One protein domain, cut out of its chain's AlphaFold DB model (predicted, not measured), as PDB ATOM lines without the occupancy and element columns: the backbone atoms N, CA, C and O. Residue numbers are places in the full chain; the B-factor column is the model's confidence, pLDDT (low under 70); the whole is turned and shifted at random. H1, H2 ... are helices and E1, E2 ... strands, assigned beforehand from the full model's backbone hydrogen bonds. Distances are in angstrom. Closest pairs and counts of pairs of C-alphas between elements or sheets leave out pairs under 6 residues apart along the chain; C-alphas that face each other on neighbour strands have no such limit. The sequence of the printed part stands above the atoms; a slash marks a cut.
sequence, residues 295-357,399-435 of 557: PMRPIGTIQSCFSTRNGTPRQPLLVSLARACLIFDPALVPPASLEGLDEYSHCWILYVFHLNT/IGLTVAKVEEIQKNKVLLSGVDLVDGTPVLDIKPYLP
ATOM      1  N   PRO A 295      19.017  42.022  33.368       83.75
ATOM      2  CA  PRO A 295      19.226  41.849  34.800       83.75
ATOM      3  C   PRO A 295      18.256  42.743  35.581       83.75
ATOM      4  O   PRO A 295      18.279  43.963  35.442       83.75
ATOM      5  N   MET A 296      17.434  42.132  36.431       89.06
ATOM      6  CA  MET A 296      16.539  42.841  37.348       89.06
ATOM      7  C   MET A 296      17.111  42.756  38.767       89.06
ATOM      8  O   MET A 296      17.282  41.657  39.295       89.06
ATOM      9  N   ARG A 297      17.411  43.905  39.385       92.56
ATOM     10  CA  ARG A 297      17.775  43.988  40.810       92.56
ATOM     11  C   ARG A 297      16.497  44.233  41.626       92.56
ATOM     12  O   ARG A 297      15.747  45.132  41.255       92.56
ATOM     13  N   PRO A 298      16.239  43.482  42.712       96.25
ATOM     14  CA  PRO A 298      15.132  43.785  43.610       96.25
ATOM     15  C   PRO A 298      15.250  45.193  44.204       96.25
ATOM     16  O   PRO A 298      16.338  45.601  44.610       96.25
ATOM     17  N   ILE A 299      14.128  45.907  44.259       97.19
ATOM     18  CA  ILE A 299      14.014  47.274  44.792       97.19
ATOM     19  C   ILE A 299      13.664  47.303  46.287       97.19
ATOM     20  O   ILE A 299      13.823  48.323  46.956       97.19
ATOM     21  N   GLY A 300      13.196  46.171  46.814       97.38
ATOM     22  CA  GLY A 300      12.817  46.002  48.207       97.38
ATOM     23  C   GLY A 300      12.545  44.543  48.559       97.38
ATOM     24  O   GLY A 300      12.562  43.660  47.694       97.38
ATOM     25  N   THR A 301      12.273  44.307  49.837       98.38
ATOM     26  CA  THR A 301      12.010  42.987  50.415       98.38
ATOM     27  C   THR A 301      10.742  43.035  51.257       98.38
ATOM     28  O   THR A 301      10.497  43.995  51.987       98.38
ATOM     29  N   ILE A 302       9.939  41.983  51.160       98.31
ATOM     30  CA  ILE A 302       8.739  41.778  51.967       98.31
ATOM     31  C   ILE A 302       9.108  41.240  53.350       98.31
ATOM     32  O   ILE A 302       9.792  40.223  53.450       98.31
ATOM     33  N   GLN A 303       8.572  41.872  54.392       97.31
ATOM     34  CA  GLN A 303       8.311  41.234  55.683       97.31
ATOM     35  C   GLN A 303       6.847  40.780  55.708       97.31
ATOM     36  O   GLN A 303       5.974  41.592  55.415       97.31
ATOM     37  N   SER A 304       6.552  39.512  55.992       97.00
ATOM     38  CA  SER A 304       5.197  38.938  55.849       97.00
ATOM     39  C   SER A 304       4.740  38.188  57.091       97.00
ATOM     40  O   SER A 304       5.547  37.568  57.782       97.00
ATOM     41  N   CYS A 305       3.423  38.126  57.308       95.75
ATOM     42  CA  CYS A 305       2.855  37.195  58.275       95.75
ATOM     43  C   CYS A 305       3.110  35.715  57.922       95.75
ATOM     44  O   CYS A 305       3.041  34.869  58.809       95.75
ATOM     45  N   PHE A 306       3.434  35.376  56.667       95.88
ATOM     46  CA  PHE A 306       3.739  34.002  56.246       95.88
ATOM     47  C   PHE A 306       5.243  33.705  56.292       95.88
ATOM     48  O   PHE A 306       5.960  33.966  55.328       95.88
ATOM     49  N   SER A 307       5.717  33.085  57.376       90.62
ATOM     50  CA  SER A 307       7.134  32.708  57.531       90.62
ATOM     51  C   SER A 307       7.581  31.578  56.589       90.62
ATOM     52  O   SER A 307       8.772  31.404  56.347       90.62
ATOM     53  N   THR A 308       6.648  30.785  56.048       91.00
ATOM     54  CA  THR A 308       6.947  29.704  55.095       91.00
ATOM     55  C   THR A 308       5.953  29.696  53.932       91.00
ATOM     56  O   THR A 308       4.932  30.373  53.972       91.00
ATOM     57  N   ARG A 309       6.227  28.878  52.903       91.12
ATOM     58  CA  ARG A 309       5.299  28.628  51.778       91.12
ATOM     59  C   ARG A 309       4.022  27.878  52.186       91.12
ATOM     60  O   ARG A 309       3.090  27.810  51.386       91.12
ATOM     61  N   ASN A 310       4.015  27.206  53.340       89.06
ATOM     62  CA  ASN A 310       2.828  26.514  53.834       89.06
ATOM     63  C   ASN A 310       1.924  27.533  54.535       89.06
ATOM     64  O   ASN A 310       2.416  28.377  55.276       89.06
ATOM     65  N   GLY A 311       0.619  27.482  54.278       88.25
ATOM     66  CA  GLY A 311      -0.322  28.494  54.768       88.25
ATOM     67  C   GLY A 311      -0.411  29.774  53.933       88.25
ATOM     68  O   GLY A 311      -1.432  30.451  54.001       88.25
ATOM     69  N   THR A 312       0.583  30.091  53.092       93.75
ATOM     70  CA  THR A 312       0.479  31.229  52.163       93.75
ATOM     71  C   THR A 312      -0.719  31.034  51.218       93.75
ATOM     72  O   THR A 312      -0.832  29.965  50.598       93.75
ATOM     73  N   PRO A 313      -1.608  32.035  51.062       92.50
ATOM     74  CA  PRO A 313      -2.736  31.976  50.148       92.50
ATOM     75  C   PRO A 313      -2.302  31.588  48.739       92.50
ATOM     76  O   PRO A 313      -1.255  31.993  48.243       92.50
ATOM     77  N   ARG A 314      -3.125  30.791  48.051       88.88
ATOM     78  CA  ARG A 314      -2.793  30.348  46.686       88.88
ATOM     79  C   ARG A 314      -2.890  31.471  45.653       88.88
ATOM     80  O   ARG A 314      -2.436  31.255  44.533       88.88
ATOM     81  N   GLN A 315      -3.567  32.566  45.995       91.81
ATOM     82  CA  GLN A 315      -3.867  33.768  45.215       91.81
ATOM     83  C   GLN A 315      -4.109  34.923  46.208       91.81
ATOM     84  O   GLN A 315      -4.532  34.636  47.335       91.81
ATOM     85  N   PRO A 316      -3.916  36.195  45.811       93.12
ATOM     86  CA  PRO A 316      -4.185  37.334  46.685       93.12
ATOM     87  C   PRO A 316      -5.673  37.504  46.994       93.12
ATOM     88  O   PRO A 316      -6.534  36.923  46.330       93.12
ATOM     89  N   LEU A 317      -5.956  38.327  48.003       91.81
ATOM     90  CA  LEU A 317      -7.281  38.716  48.504       91.81
ATOM     91  C   LEU A 317      -8.162  37.571  49.055       91.81
ATOM     92  O   LEU A 317      -9.193  37.852  49.658       91.81
ATOM     93  N   LEU A 318      -7.756  36.297  48.934       90.81
ATOM     94  CA  LEU A 318      -8.444  35.144  49.553       90.81
ATOM     95  C   LEU A 318      -8.414  35.166  51.092       90.81
ATOM     96  O   LEU A 318      -9.270  34.561  51.736       90.81
ATOM     97  N   VAL A 319      -7.408  35.830  51.659       94.88
ATOM     98  CA  VAL A 319      -7.234  36.094  53.090       94.88
ATOM     99  C   VAL A 319      -6.994  37.595  53.193       94.88
ATOM    100  O   VAL A 319      -5.879  38.061  52.972       94.88
ATOM    101  N   SER A 320      -8.046  38.375  53.436       95.62
ATOM    102  CA  SER A 320      -7.960  39.842  53.440       95.62
ATOM    103  C   SER A 320      -7.095  40.371  54.584       95.62
ATOM    104  O   SER A 320      -6.400  41.368  54.412       95.62
ATOM    105  N   LEU A 321      -7.064  39.665  55.717       96.75
ATOM    106  CA  LEU A 321      -6.227  40.013  56.867       96.75
ATOM    107  C   LEU A 321      -4.745  39.667  56.685       96.75
ATOM    108  O   LEU A 321      -3.954  40.030  57.544       96.75
ATOM    109  N   ALA A 322      -4.338  39.005  55.599       97.31
ATOM    110  CA  ALA A 322      -2.936  38.686  55.349       97.31
ATOM    111  C   ALA A 322      -2.107  39.965  55.165       97.31
ATOM    112  O   ALA A 322      -2.184  40.595  54.108       97.31
ATOM    113  N   ARG A 323      -1.324  40.348  56.181       97.56
ATOM    114  CA  ARG A 323      -0.488  41.555  56.161       97.56
ATOM    115  C   ARG A 323       0.961  41.296  55.765       97.56
ATOM    116  O   ARG A 323       1.549  40.255  56.063       97.56
ATOM    117  N   ALA A 324       1.550  42.310  55.141       97.94
ATOM    118  CA  ALA A 324       2.979  42.407  54.888       97.94
ATOM    119  C   ALA A 324       3.451  43.866  54.919       97.94
ATOM    120  O   ALA A 324       2.684  44.792  54.679       97.94
ATOM    121  N   CYS A 325       4.741  44.067  55.157       98.00
ATOM    122  CA  CYS A 325       5.423  45.342  55.019       98.00
ATOM    123  C   CYS A 325       6.473  45.222  53.907       98.00
ATOM    124  O   CYS A 325       7.429  44.454  54.026       98.00
ATOM    125  N   LEU A 326       6.298  45.961  52.812       98.44
ATOM    126  CA  LEU A 326       7.312  46.086  51.770       98.44
ATOM    127  C   LEU A 326       8.332  47.141  52.195       98.44
ATOM    128  O   LEU A 326       7.991  48.314  52.305       98.44
ATOM    129  N   ILE A 327       9.579  46.725  52.412       98.25
ATOM    130  CA  ILE A 327      10.691  47.603  52.781       98.25
ATOM    131  C   ILE A 327      11.577  47.830  51.558       98.25
ATOM    132  O   ILE A 327      12.182  46.891  51.040       98.25
ATOM    133  N   PHE A 328      11.679  49.079  51.114       97.94
ATOM    134  CA  PHE A 328      12.526  49.488  49.995       97.94
ATOM    135  C   PHE A 328      13.972  49.723  50.444       97.94
ATOM    136  O   PHE A 328      14.204  50.233  51.544       97.94
ATOM    137  N   ASP A 329      14.934  49.389  49.575       93.62
ATOM    138  CA  ASP A 329      16.350  49.755  49.723       93.62
ATOM    139  C   ASP A 329      16.509  51.261  49.423       93.62
ATOM    140  O   ASP A 329      16.394  51.650  48.255       93.62
ATOM    141  N   PRO A 330      16.783  52.133  50.420       91.75
ATOM    142  CA  PRO A 330      16.849  53.579  50.196       91.75
ATOM    143  C   PRO A 330      18.010  54.011  49.290       91.75
ATOM    144  O   PRO A 330      18.011  55.139  48.804       91.75
ATOM    145  N   ALA A 331      18.997  53.135  49.058       92.69
ATOM    146  CA  ALA A 331      20.084  53.380  48.112       92.69
ATOM    147  C   ALA A 331      19.674  53.130  46.645       92.69
ATOM    148  O   ALA A 331      20.401  53.523  45.734       92.69
ATOM    149  N   LEU A 332      18.530  52.475  46.414       93.00
ATOM    150  CA  LEU A 332      17.949  52.227  45.089       93.00
ATOM    151  C   LEU A 332      16.693  53.053  44.833       93.00
ATOM    152  O   LEU A 332      16.504  53.550  43.725       93.00
ATOM    153  N   VAL A 333      15.830  53.164  45.843       95.25
ATOM    154  CA  VAL A 333      14.529  53.825  45.757       95.25
ATOM    155  C   VAL A 333      14.487  54.951  46.788       95.25
ATOM    156  O   VAL A 333      14.296  54.689  47.980       95.25
ATOM    157  N   PRO A 334      14.672  56.211  46.360       95.12
ATOM    158  CA  PRO A 334      14.448  57.365  47.219       95.12
ATOM    159  C   PRO A 334      13.013  57.356  47.777       95.12
ATOM    160  O   PRO A 334      12.084  57.072  47.023       95.12
ATOM    161  N   PRO A 335      12.779  57.727  49.051       94.06
ATOM    162  CA  PRO A 335      11.433  57.767  49.639       94.06
ATOM    163  C   PRO A 335      10.398  58.578  48.841       94.06
ATOM    164  O   PRO A 335       9.230  58.210  48.808       94.06
ATOM    165  N   ALA A 336      10.830  59.635  48.143       94.81
ATOM    166  CA  ALA A 336       9.972  60.442  47.268       94.81
ATOM    167  C   ALA A 336       9.362  59.650  46.090       94.81
ATOM    168  O   ALA A 336       8.350  60.052  45.536       94.81
ATOM    169  N   SER A 337       9.923  58.492  45.719       96.31
ATOM    170  CA  SER A 337       9.336  57.604  44.704       96.31
ATOM    171  C   SER A 337       8.027  56.926  45.142       96.31
ATOM    172  O   SER A 337       7.423  56.230  44.331       96.31
ATOM    173  N   LEU A 338       7.608  57.096  46.403       96.44
ATOM    174  CA  LEU A 338       6.338  56.600  46.948       96.44
ATOM    175  C   LEU A 338       5.276  57.706  47.110       96.44
ATOM    176  O   LEU A 338       4.181  57.421  47.587       96.44
ATOM    177  N   GLU A 339       5.584  58.953  46.743       96.00
ATOM    178  CA  GLU A 339       4.654  60.087  46.837       96.00
ATOM    179  C   GLU A 339       3.412  59.862  45.952       96.00
ATOM    180  O   GLU A 339       3.532  59.472  44.789       96.00
ATOM    181  N   GLY A 340       2.218  60.062  46.520       96.50
ATOM    182  CA  GLY A 340       0.932  59.847  45.846       96.50
ATOM    183  C   GLY A 340       0.496  58.380  45.728       96.50
ATOM    184  O   GLY A 340      -0.589  58.107  45.223       96.50
ATOM    185  N   LEU A 341       1.292  57.404  46.191       97.19
ATOM    186  CA  LEU A 341       0.871  55.994  46.204       97.19
ATOM    187  C   LEU A 341      -0.244  55.734  47.240       97.19
ATOM    188  O   LEU A 341      -1.050  54.827  47.053       97.19
ATOM    189  N   ASP A 342      -0.318  56.545  48.295       96.50
ATOM    190  CA  ASP A 342      -1.350  56.529  49.338       96.50
ATOM    191  C   ASP A 342      -2.722  57.036  48.857       96.50
ATOM    192  O   ASP A 342      -3.745  56.703  49.456       96.50
ATOM    193  N   GLU A 343      -2.777  57.742  47.723       97.62
ATOM    194  CA  GLU A 343      -4.033  58.076  47.035       97.62
ATOM    195  C   GLU A 343      -4.723  56.830  46.436       97.62
ATOM    196  O   GLU A 343      -5.923  56.846  46.138       97.62
ATOM    197  N   TYR A 344      -3.988  55.721  46.273       98.12
ATOM    198  CA  TYR A 344      -4.497  54.470  45.717       98.12
ATOM    199  C   TYR A 344      -4.786  53.447  46.814       98.12
ATOM    200  O   TYR A 344      -3.896  52.984  47.518       98.12
ATOM    201  N   SER A 345      -6.031  52.968  46.871       97.94
ATOM    202  CA  SER A 345      -6.401  51.885  47.797       97.94
ATOM    203  C   SER A 345      -5.662  50.562  47.547       97.94
ATOM    204  O   SER A 345      -5.567  49.742  48.455       97.94
ATOM    205  N   HIS A 346      -5.176  50.314  46.327       98.44
ATOM    206  CA  HIS A 346      -4.551  49.050  45.936       98.44
ATOM    207  C   HIS A 346      -3.373  49.268  44.982       98.44
ATOM    208  O   HIS A 346      -3.373  50.187  44.160       98.44
ATOM    209  N   CYS A 347      -2.408  48.352  45.035       98.31
ATOM    210  CA  CYS A 347      -1.249  48.317  44.153       98.31
ATOM    211  C   CYS A 347      -0.994  46.911  43.593       98.31
ATOM    212  O   CYS A 347      -1.221  45.898  44.261       98.31
ATOM    213  N   TRP A 348      -0.444  46.852  42.382       98.62
ATOM    214  CA  TRP A 348       0.258  45.681  41.871       98.62
ATOM    215  C   TRP A 348       1.676  45.626  42.421       98.62
ATOM    216  O   TRP A 348       2.396  46.622  42.393       98.62
ATOM    217  N   ILE A 349       2.111  44.436  42.823       98.56
ATOM    218  CA  ILE A 349       3.490  44.152  43.216       98.56
ATOM    219  C   ILE A 349       4.009  43.024  42.326       98.56
ATOM    220  O   ILE A 349       3.413  41.943  42.256       98.56
ATOM    221  N   LEU A 350       5.130  43.272  41.645       98.44
ATOM    222  CA  LEU A 350       5.862  42.259  40.891       98.44
ATOM    223  C   LEU A 350       7.026  41.761  41.741       98.44
ATOM    224  O   LEU A 350       7.832  42.550  42.227       98.44
ATOM    225  N   TYR A 351       7.131  40.448  41.912       97.75
ATOM    226  CA  TYR A 351       8.059  39.845  42.868       97.75
ATOM    227  C   TYR A 351       8.704  38.569  42.332       97.75
ATOM    228  O   TYR A 351       8.255  38.002  41.336       97.75
ATOM    229  N   VAL A 352       9.759  38.094  42.992       95.69
ATOM    230  CA  VAL A 352      10.439  36.839  42.639       95.69
ATOM    231  C   VAL A 352       9.974  35.707  43.554       95.69
ATOM    232  O   VAL A 352      10.044  35.818  44.778       95.69
ATOM    233  N   PHE A 353       9.584  34.566  42.976       94.25
ATOM    234  CA  PHE A 353       9.363  33.313  43.713       94.25
ATOM    235  C   PHE A 353      10.702  32.727  44.195       94.25
ATOM    236  O   PHE A 353      11.169  31.705  43.696       94.25
ATOM    237  N   HIS A 354      11.343  33.395  45.152       92.50
ATOM    238  CA  HIS A 354      12.694  33.094  45.625       92.50
ATOM    239  C   HIS A 354      12.824  31.692  46.252       92.50
ATOM    240  O   HIS A 354      13.818  31.011  46.016       92.50
ATOM    241  N   LEU A 355      11.778  31.197  46.928       91.19
ATOM    242  CA  LEU A 355      11.697  29.822  47.453       91.19
ATOM    243  C   LEU A 355      11.280  28.767  46.403       91.19
ATOM    244  O   LEU A 355      10.835  27.668  46.755       91.19
ATOM    245  N   ASN A 356      11.374  29.072  45.105       86.44
ATOM    246  CA  ASN A 356      11.182  28.088  44.042       86.44
ATOM    247  C   ASN A 356      12.417  27.174  43.933       86.44
ATOM    248  O   ASN A 356      13.502  27.611  43.559       86.44
ATOM    249  N   THR A 357      12.221  25.874  44.159       78.19
ATOM    250  CA  THR A 357      13.270  24.834  44.127       78.19
ATOM    251  C   THR A 357      14.035  24.718  42.804       78.19
ATOM    252  O   THR A 357      15.090  24.087  42.751       78.19
ATOM    253  N   ILE A 399       8.636  35.132  38.103       95.25
ATOM    254  CA  ILE A 399       7.997  36.387  38.481       95.25
ATOM    255  C   ILE A 399       6.550  36.091  38.885       95.25
ATOM    256  O   ILE A 399       5.785  35.489  38.114       95.25
ATOM    257  N   GLY A 400       6.210  36.499  40.103       96.62
ATOM    258  CA  GLY A 400       4.859  36.583  40.628       96.62
ATOM    259  C   GLY A 400       4.270  37.978  40.423       96.62
ATOM    260  O   GLY A 400       4.994  38.955  40.229       96.62
ATOM    261  N   LEU A 401       2.944  38.043  40.443       97.88
ATOM    262  CA  LEU A 401       2.160  39.270  40.366       97.88
ATOM    263  C   LEU A 401       1.059  39.156  41.413       97.88
ATOM    264  O   LEU A 401       0.294  38.191  41.377       97.88
ATOM    265  N   THR A 402       0.986  40.125  42.317       98.06
ATOM    266  CA  THR A 402      -0.036  40.176  43.363       98.06
ATOM    267  C   THR A 402      -0.691  41.546  43.401       98.06
ATOM    268  O   THR A 402      -0.025  42.549  43.144       98.06
ATOM    269  N   VAL A 403      -1.994  41.577  43.678       98.25
ATOM    270  CA  VAL A 403      -2.721  42.807  44.001       98.25
ATOM    271  C   VAL A 403      -2.877  42.846  45.513       98.25
ATOM    272  O   VAL A 403      -3.369  41.892  46.108       98.25
ATOM    273  N   ALA A 404      -2.430  43.934  46.120       98.25
ATOM    274  CA  ALA A 404      -2.476  44.146  47.557       98.25
ATOM    275  C   ALA A 404      -3.197  45.460  47.850       98.25
ATOM    276  O   ALA A 404      -3.122  46.398  47.051       98.25
ATOM    277  N   LYS A 405      -3.887  45.531  48.987       98.44
ATOM    278  CA  LYS A 405      -4.421  46.789  49.507       98.44
ATOM    279  C   LYS A 405      -3.284  47.565  50.171       98.44
ATOM    280  O   LYS A 405      -2.508  46.974  50.920       98.44
ATOM    281  N   VAL A 406      -3.193  48.865  49.903       98.31
ATOM    282  CA  VAL A 406      -2.285  49.783  50.606       98.31
ATOM    283  C   VAL A 406      -2.973  50.207  51.903       98.31
ATOM    284  O   VAL A 406      -4.099  50.699  51.873       98.31
ATOM    285  N   GLU A 407      -2.327  49.964  53.042       97.50
ATOM    286  CA  GLU A 407      -2.831  50.362  54.365       97.50
ATOM    287  C   GLU A 407      -2.161  51.649  54.860       97.50
ATOM    288  O   GLU A 407      -2.827  52.519  55.411       97.50
ATOM    289  N   GLU A 408      -0.844  51.779  54.669       97.00
ATOM    290  CA  GLU A 408      -0.062  52.929  55.138       97.00
ATOM    291  C   GLU A 408       1.263  53.049  54.366       97.00
ATOM    292  O   GLU A 408       1.827  52.041  53.929       97.00
ATOM    293  N   ILE A 409       1.811  54.261  54.253       96.69
ATOM    294  CA  ILE A 409       3.160  54.511  53.723       96.69
ATOM    295  C   ILE A 409       4.016  55.181  54.802       96.69
ATOM    296  O   ILE A 409       3.699  56.258  55.297       96.69
ATOM    297  N   GLN A 410       5.139  54.551  55.150       93.12
ATOM    298  CA  GLN A 410       6.052  54.989  56.207       93.12
ATOM    299  C   GLN A 410       7.479  55.149  55.664       93.12
ATOM    300  O   GLN A 410       8.296  54.227  55.729       93.12
ATOM    301  N   LYS A 411       7.822  56.344  55.166       91.94
ATOM    302  CA  LYS A 411       9.150  56.696  54.613       91.94
ATOM    303  C   LYS A 411       9.594  55.790  53.454       91.94
ATOM    304  O   LYS A 411       9.314  56.098  52.308       91.94
ATOM    305  N   ASN A 412      10.314  54.705  53.743       95.12
ATOM    306  CA  ASN A 412      10.796  53.707  52.779       95.12
ATOM    307  C   ASN A 412      10.058  52.363  52.924       95.12
ATOM    308  O   ASN A 412      10.602  51.313  52.580       95.12
ATOM    309  N   LYS A 413       8.854  52.383  53.501       97.00
ATOM    310  CA  LYS A 413       8.024  51.206  53.746       97.00
ATOM    311  C   LYS A 413       6.600  51.434  53.259       97.00
ATOM    312  O   LYS A 413       6.082  52.538  53.396       97.00
ATOM    313  N   VAL A 414       5.958  50.374  52.779       98.25
ATOM    314  CA  VAL A 414       4.519  50.343  52.489       98.25
ATOM    315  C   VAL A 414       3.907  49.168  53.245       98.25
ATOM    316  O   VAL A 414       4.341  48.027  53.072       98.25
ATOM    317  N   LEU A 415       2.929  49.450  54.103       98.12
ATOM    318  CA  LEU A 415       2.129  48.446  54.797       98.12
ATOM    319  C   LEU A 415       0.993  47.993  53.877       98.12
ATOM    320  O   LEU A 415       0.312  48.808  53.253       98.12
ATOM    321  N   LEU A 416       0.819  46.680  53.779       98.44
ATOM    322  CA  LEU A 416      -0.012  46.017  52.784       98.44
ATOM    323  C   LEU A 416      -0.921  44.982  53.445       98.44
ATOM    324  O   LEU A 416      -0.509  44.319  54.401       98.44
ATOM    325  N   SER A 417      -2.112  44.775  52.887       98.06
ATOM    326  CA  SER A 417      -3.002  43.669  53.257       98.06
ATOM    327  C   SER A 417      -3.555  42.914  52.040       98.06
ATOM    328  O   SER A 417      -3.408  43.341  50.888       98.06
ATOM    329  N   GLY A 418      -4.140  41.738  52.284       97.06
ATOM    330  CA  GLY A 418      -4.627  40.827  51.249       97.06
ATOM    331  C   GLY A 418      -3.533  40.093  50.459       97.06
ATOM    332  O   GLY A 418      -3.809  39.608  49.359       97.06
ATOM    333  N   VAL A 419      -2.299  40.018  50.972       97.44
ATOM    334  CA  VAL A 419      -1.138  39.508  50.216       97.44
ATOM    335  C   VAL A 419      -1.055  37.975  50.138       97.44
ATOM    336  O   VAL A 419      -1.500  37.254  51.027       97.44
ATOM    337  N   ASP A 420      -0.390  37.468  49.095       96.88
ATOM    338  CA  ASP A 420       0.000  36.058  48.914       96.88
ATOM    339  C   ASP A 420       1.536  35.868  48.913       96.88
ATOM    340  O   ASP A 420       2.091  35.022  48.210       96.88
ATOM    341  N   LEU A 421       2.237  36.691  49.702       97.38
ATOM    342  CA  LEU A 421       3.697  36.813  49.707       97.38
ATOM    343  C   LEU A 421       4.318  36.118  50.924       97.38
ATOM    344  O   LEU A 421       3.887  36.344  52.052       97.38
ATOM    345  N   VAL A 422       5.368  35.321  50.717       96.69
ATOM    346  CA  VAL A 422       6.166  34.733  51.813       96.69
ATOM    347  C   VAL A 422       7.141  35.780  52.359       96.69
ATOM    348  O   VAL A 422       7.592  36.652  51.611       96.69
ATOM    349  N   ASP A 423       7.490  35.683  53.637       96.69
ATOM    350  CA  ASP A 423       8.545  36.485  54.254       96.69
ATOM    351  C   ASP A 423       9.867  36.384  53.467       96.69
ATOM    352  O   ASP A 423      10.155  35.369  52.828       96.69
ATOM    353  N   GLY A 424      10.631  37.476  53.420       96.94
ATOM    354  CA  GLY A 424      11.861  37.574  52.632       96.94
ATOM    355  C   GLY A 424      11.663  37.702  51.113       96.94
ATOM    356  O   GLY A 424      12.651  37.761  50.380       96.94
ATOM    357  N   THR A 425      10.423  37.777  50.606       97.94
ATOM    358  CA  THR A 425      10.164  37.860  49.156       97.94
ATOM    359  C   THR A 425      10.773  39.120  48.521       97.94
ATOM    360  O   THR A 425      10.381  40.228  48.890       97.94
ATOM    361  N   PRO A 426      11.676  38.990  47.523       97.56
ATOM    362  CA  PRO A 426      12.231  40.135  46.808       97.56
ATOM    363  C   PRO A 426      11.213  40.728  45.829       97.56
ATOM    364  O   PRO A 426      10.664  40.011  44.984       97.56
ATOM    365  N   VAL A 427      11.012  42.041  45.898       98.38
ATOM    366  CA  VAL A 427      10.142  42.811  44.998       98.38
ATOM    367  C   VAL A 427      10.967  43.450  43.890       98.38
ATOM    368  O   VAL A 427      12.037  44.001  44.134       98.38
ATOM    369  N   LEU A 428      10.466  43.361  42.661       97.62
ATOM    370  CA  LEU A 428      11.054  43.964  41.467       97.62
ATOM    371  C   LEU A 428      10.441  45.331  41.147       97.62
ATOM    372  O   LEU A 428      11.141  46.190  40.626       97.62
ATOM    373  N   ASP A 429       9.143  45.510  41.409       98.00
ATOM    374  CA  ASP A 429       8.374  46.673  40.956       98.00
ATOM    375  C   ASP A 429       7.056  46.800  41.747       98.00
ATOM    376  O   ASP A 429       6.503  45.792  42.203       98.00
ATOM    377  N   ILE A 430       6.541  48.023  41.868       98.38
ATOM    378  CA  ILE A 430       5.237  48.357  42.460       98.38
ATOM    379  C   ILE A 430       4.517  49.354  41.546       98.38
ATOM    380  O   ILE A 430       5.140  50.268  41.007       98.38
ATOM    381  N   LYS A 431       3.209  49.177  41.336       98.44
ATOM    382  CA  LYS A 431       2.387  50.061  40.490       98.44
ATOM    383  C   LYS A 431       1.016  50.298  41.113       98.44
ATOM    384  O   LYS A 431       0.493  49.366  41.720       98.44
ATOM    385  N   PRO A 432       0.398  51.477  40.944       98.19
ATOM    386  CA  PRO A 432      -0.996  51.669  41.335       98.19
ATOM    387  C   PRO A 432      -1.902  50.685  40.584       98.19
ATOM    388  O   PRO A 432      -1.667  50.391  39.410       98.19
ATOM    389  N   TYR A 433      -2.931  50.170  41.256       98.38
ATOM    390  CA  TYR A 433      -3.991  49.400  40.609       98.38
ATOM    391  C   TYR A 433      -4.998  50.366  39.976       98.38
ATOM    392  O   TYR A 433      -5.521  51.251  40.654       98.38
ATOM    393  N   LEU A 434      -5.292  50.195  38.687       97.81
ATOM    394  CA  LEU A 434      -6.133  51.113  37.916       97.81
ATOM    395  C   LEU A 434      -7.401  50.390  37.439       97.81
ATOM    396  O   LEU A 434      -7.362  49.728  36.400       97.81
ATOM    397  N   PRO A 435      -8.556  50.520  38.129       96.62
ATOM    398  CA  PRO A 435      -9.755  49.734  37.824       96.62
ATOM    399  C   PRO A 435     -10.229  49.823  36.367       96.62
ATOM    400  O   PRO A 435     -10.715  48.835  35.830       96.62
TER     401      PRO A 435
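What this domain is: This is residues 295 to 357 and 399 to 435 of the 557 residues of the protein "TsaA-like domain-containing protein" of Arabis nemorensis (UniProt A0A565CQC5). Six strands ring round into a small closed barrel, whose narrowest join is between E6 and E1; E4, the longest strand, bends sharply as it passes from beside E3 to beside E5. A four-residue helix, H1, lies outside the barrel, and a long link, residues 305 to 322, loops round at the end of the domain away from H1. The 100 printed residues include named elements in the order E1, E2, H1, E3, E4, E5, E6, while round the ring run E1, E2, E5, E4, E3, E6 and back to E1, each neighbour pair antiparallel. The class is mostly strand, though under half of the residues are in named elements. The whole is compact and rounded, with a radius of gyration of the C-alphas of 12.5 A and spans of 35 by 30 by 22 A.

How they stand to each other: The barrel begins with E1, residues 300 to 304, which forms an antiparallel hairpin with E2, residues 323 to 328, at 160 degrees between their directions. The C-alphas of Gly 300 and Phe 328 face each other at 3.9 A, and N 303 and O 325 are within hydrogen-bond range at 2.8 A. On the other side of E2 is E5, residues 413 to 417, antiparallel at 157 degrees, with N 416 and O 324 at 2.8 A. E5 forms a second hairpin with E4, residues 399 to 410, where N 405 and O 417 are 2.9 A apart and N 413 and O 410 are 2.9 A apart. E4 bends by 92 degrees at residue 407, and its pairing is staggered: residues 399 to 405 pair with E3, residues 346 to 352, and residues 405 to 410 with E5. E4 and E3 are antiparallel at 131 degrees, with N 400 and O 351 at 2.8 A. On the other side of E3 is E6, residues 426 to 432, antiparallel at 156 degrees, with N 348 and O 431 at 2.8 A. E6 and E1 are antiparallel and close the ring over a short stretch, where the C-alphas of Pro 426 and Thr 301 face each other at 4.6 A and N 427 and O 300 are 2.9 A apart. E1 and E4 are apart, and so are E2 and E3. H1, residues 335 to 338, is on the barrel and outside it, at a height over the sheet of 8.2 A, and lies only just over E5, with 3 of its 4 C-alphas falling on that strand. The closest C-alphas of H1 and E4 are those of Leu 338 and Ile 409, 7.8 A apart. H1 is too short for any O i to N i+4 pair; its one O i to N i+3 pair is within range.

Where its parts are: E1 begins with C-alpha 300 at (12.817, 46.002, 48.207) and is 12.9 A long from first to last C-alpha. E2 is 16.4 A long and H1 5.9 A. E3 is 19.6 A long, and E4, which begins with C-alpha 399 at (7.997, 36.387, 38.481), is 25.8 A. E5 is 13.4 A long. E6 is 18.4 A long and ends with C-alpha 432 at (-0.996, 51.669, 41.335).

The domain as a whole: The two C-alphas farthest apart are those of Glu 343 and Thr 357, 37.6 A. Residues 358 to 398 are not printed, and C-alphas 357 and 399 are 13.9 A apart across this cut, which falls in the link from E3 to E4. The link from E1 to E2 is long, with 18 residues, and that from E4 to E5 is tight, with 2. The mean pLDDT of the printed part is 95.5, and no printed residue is under 70.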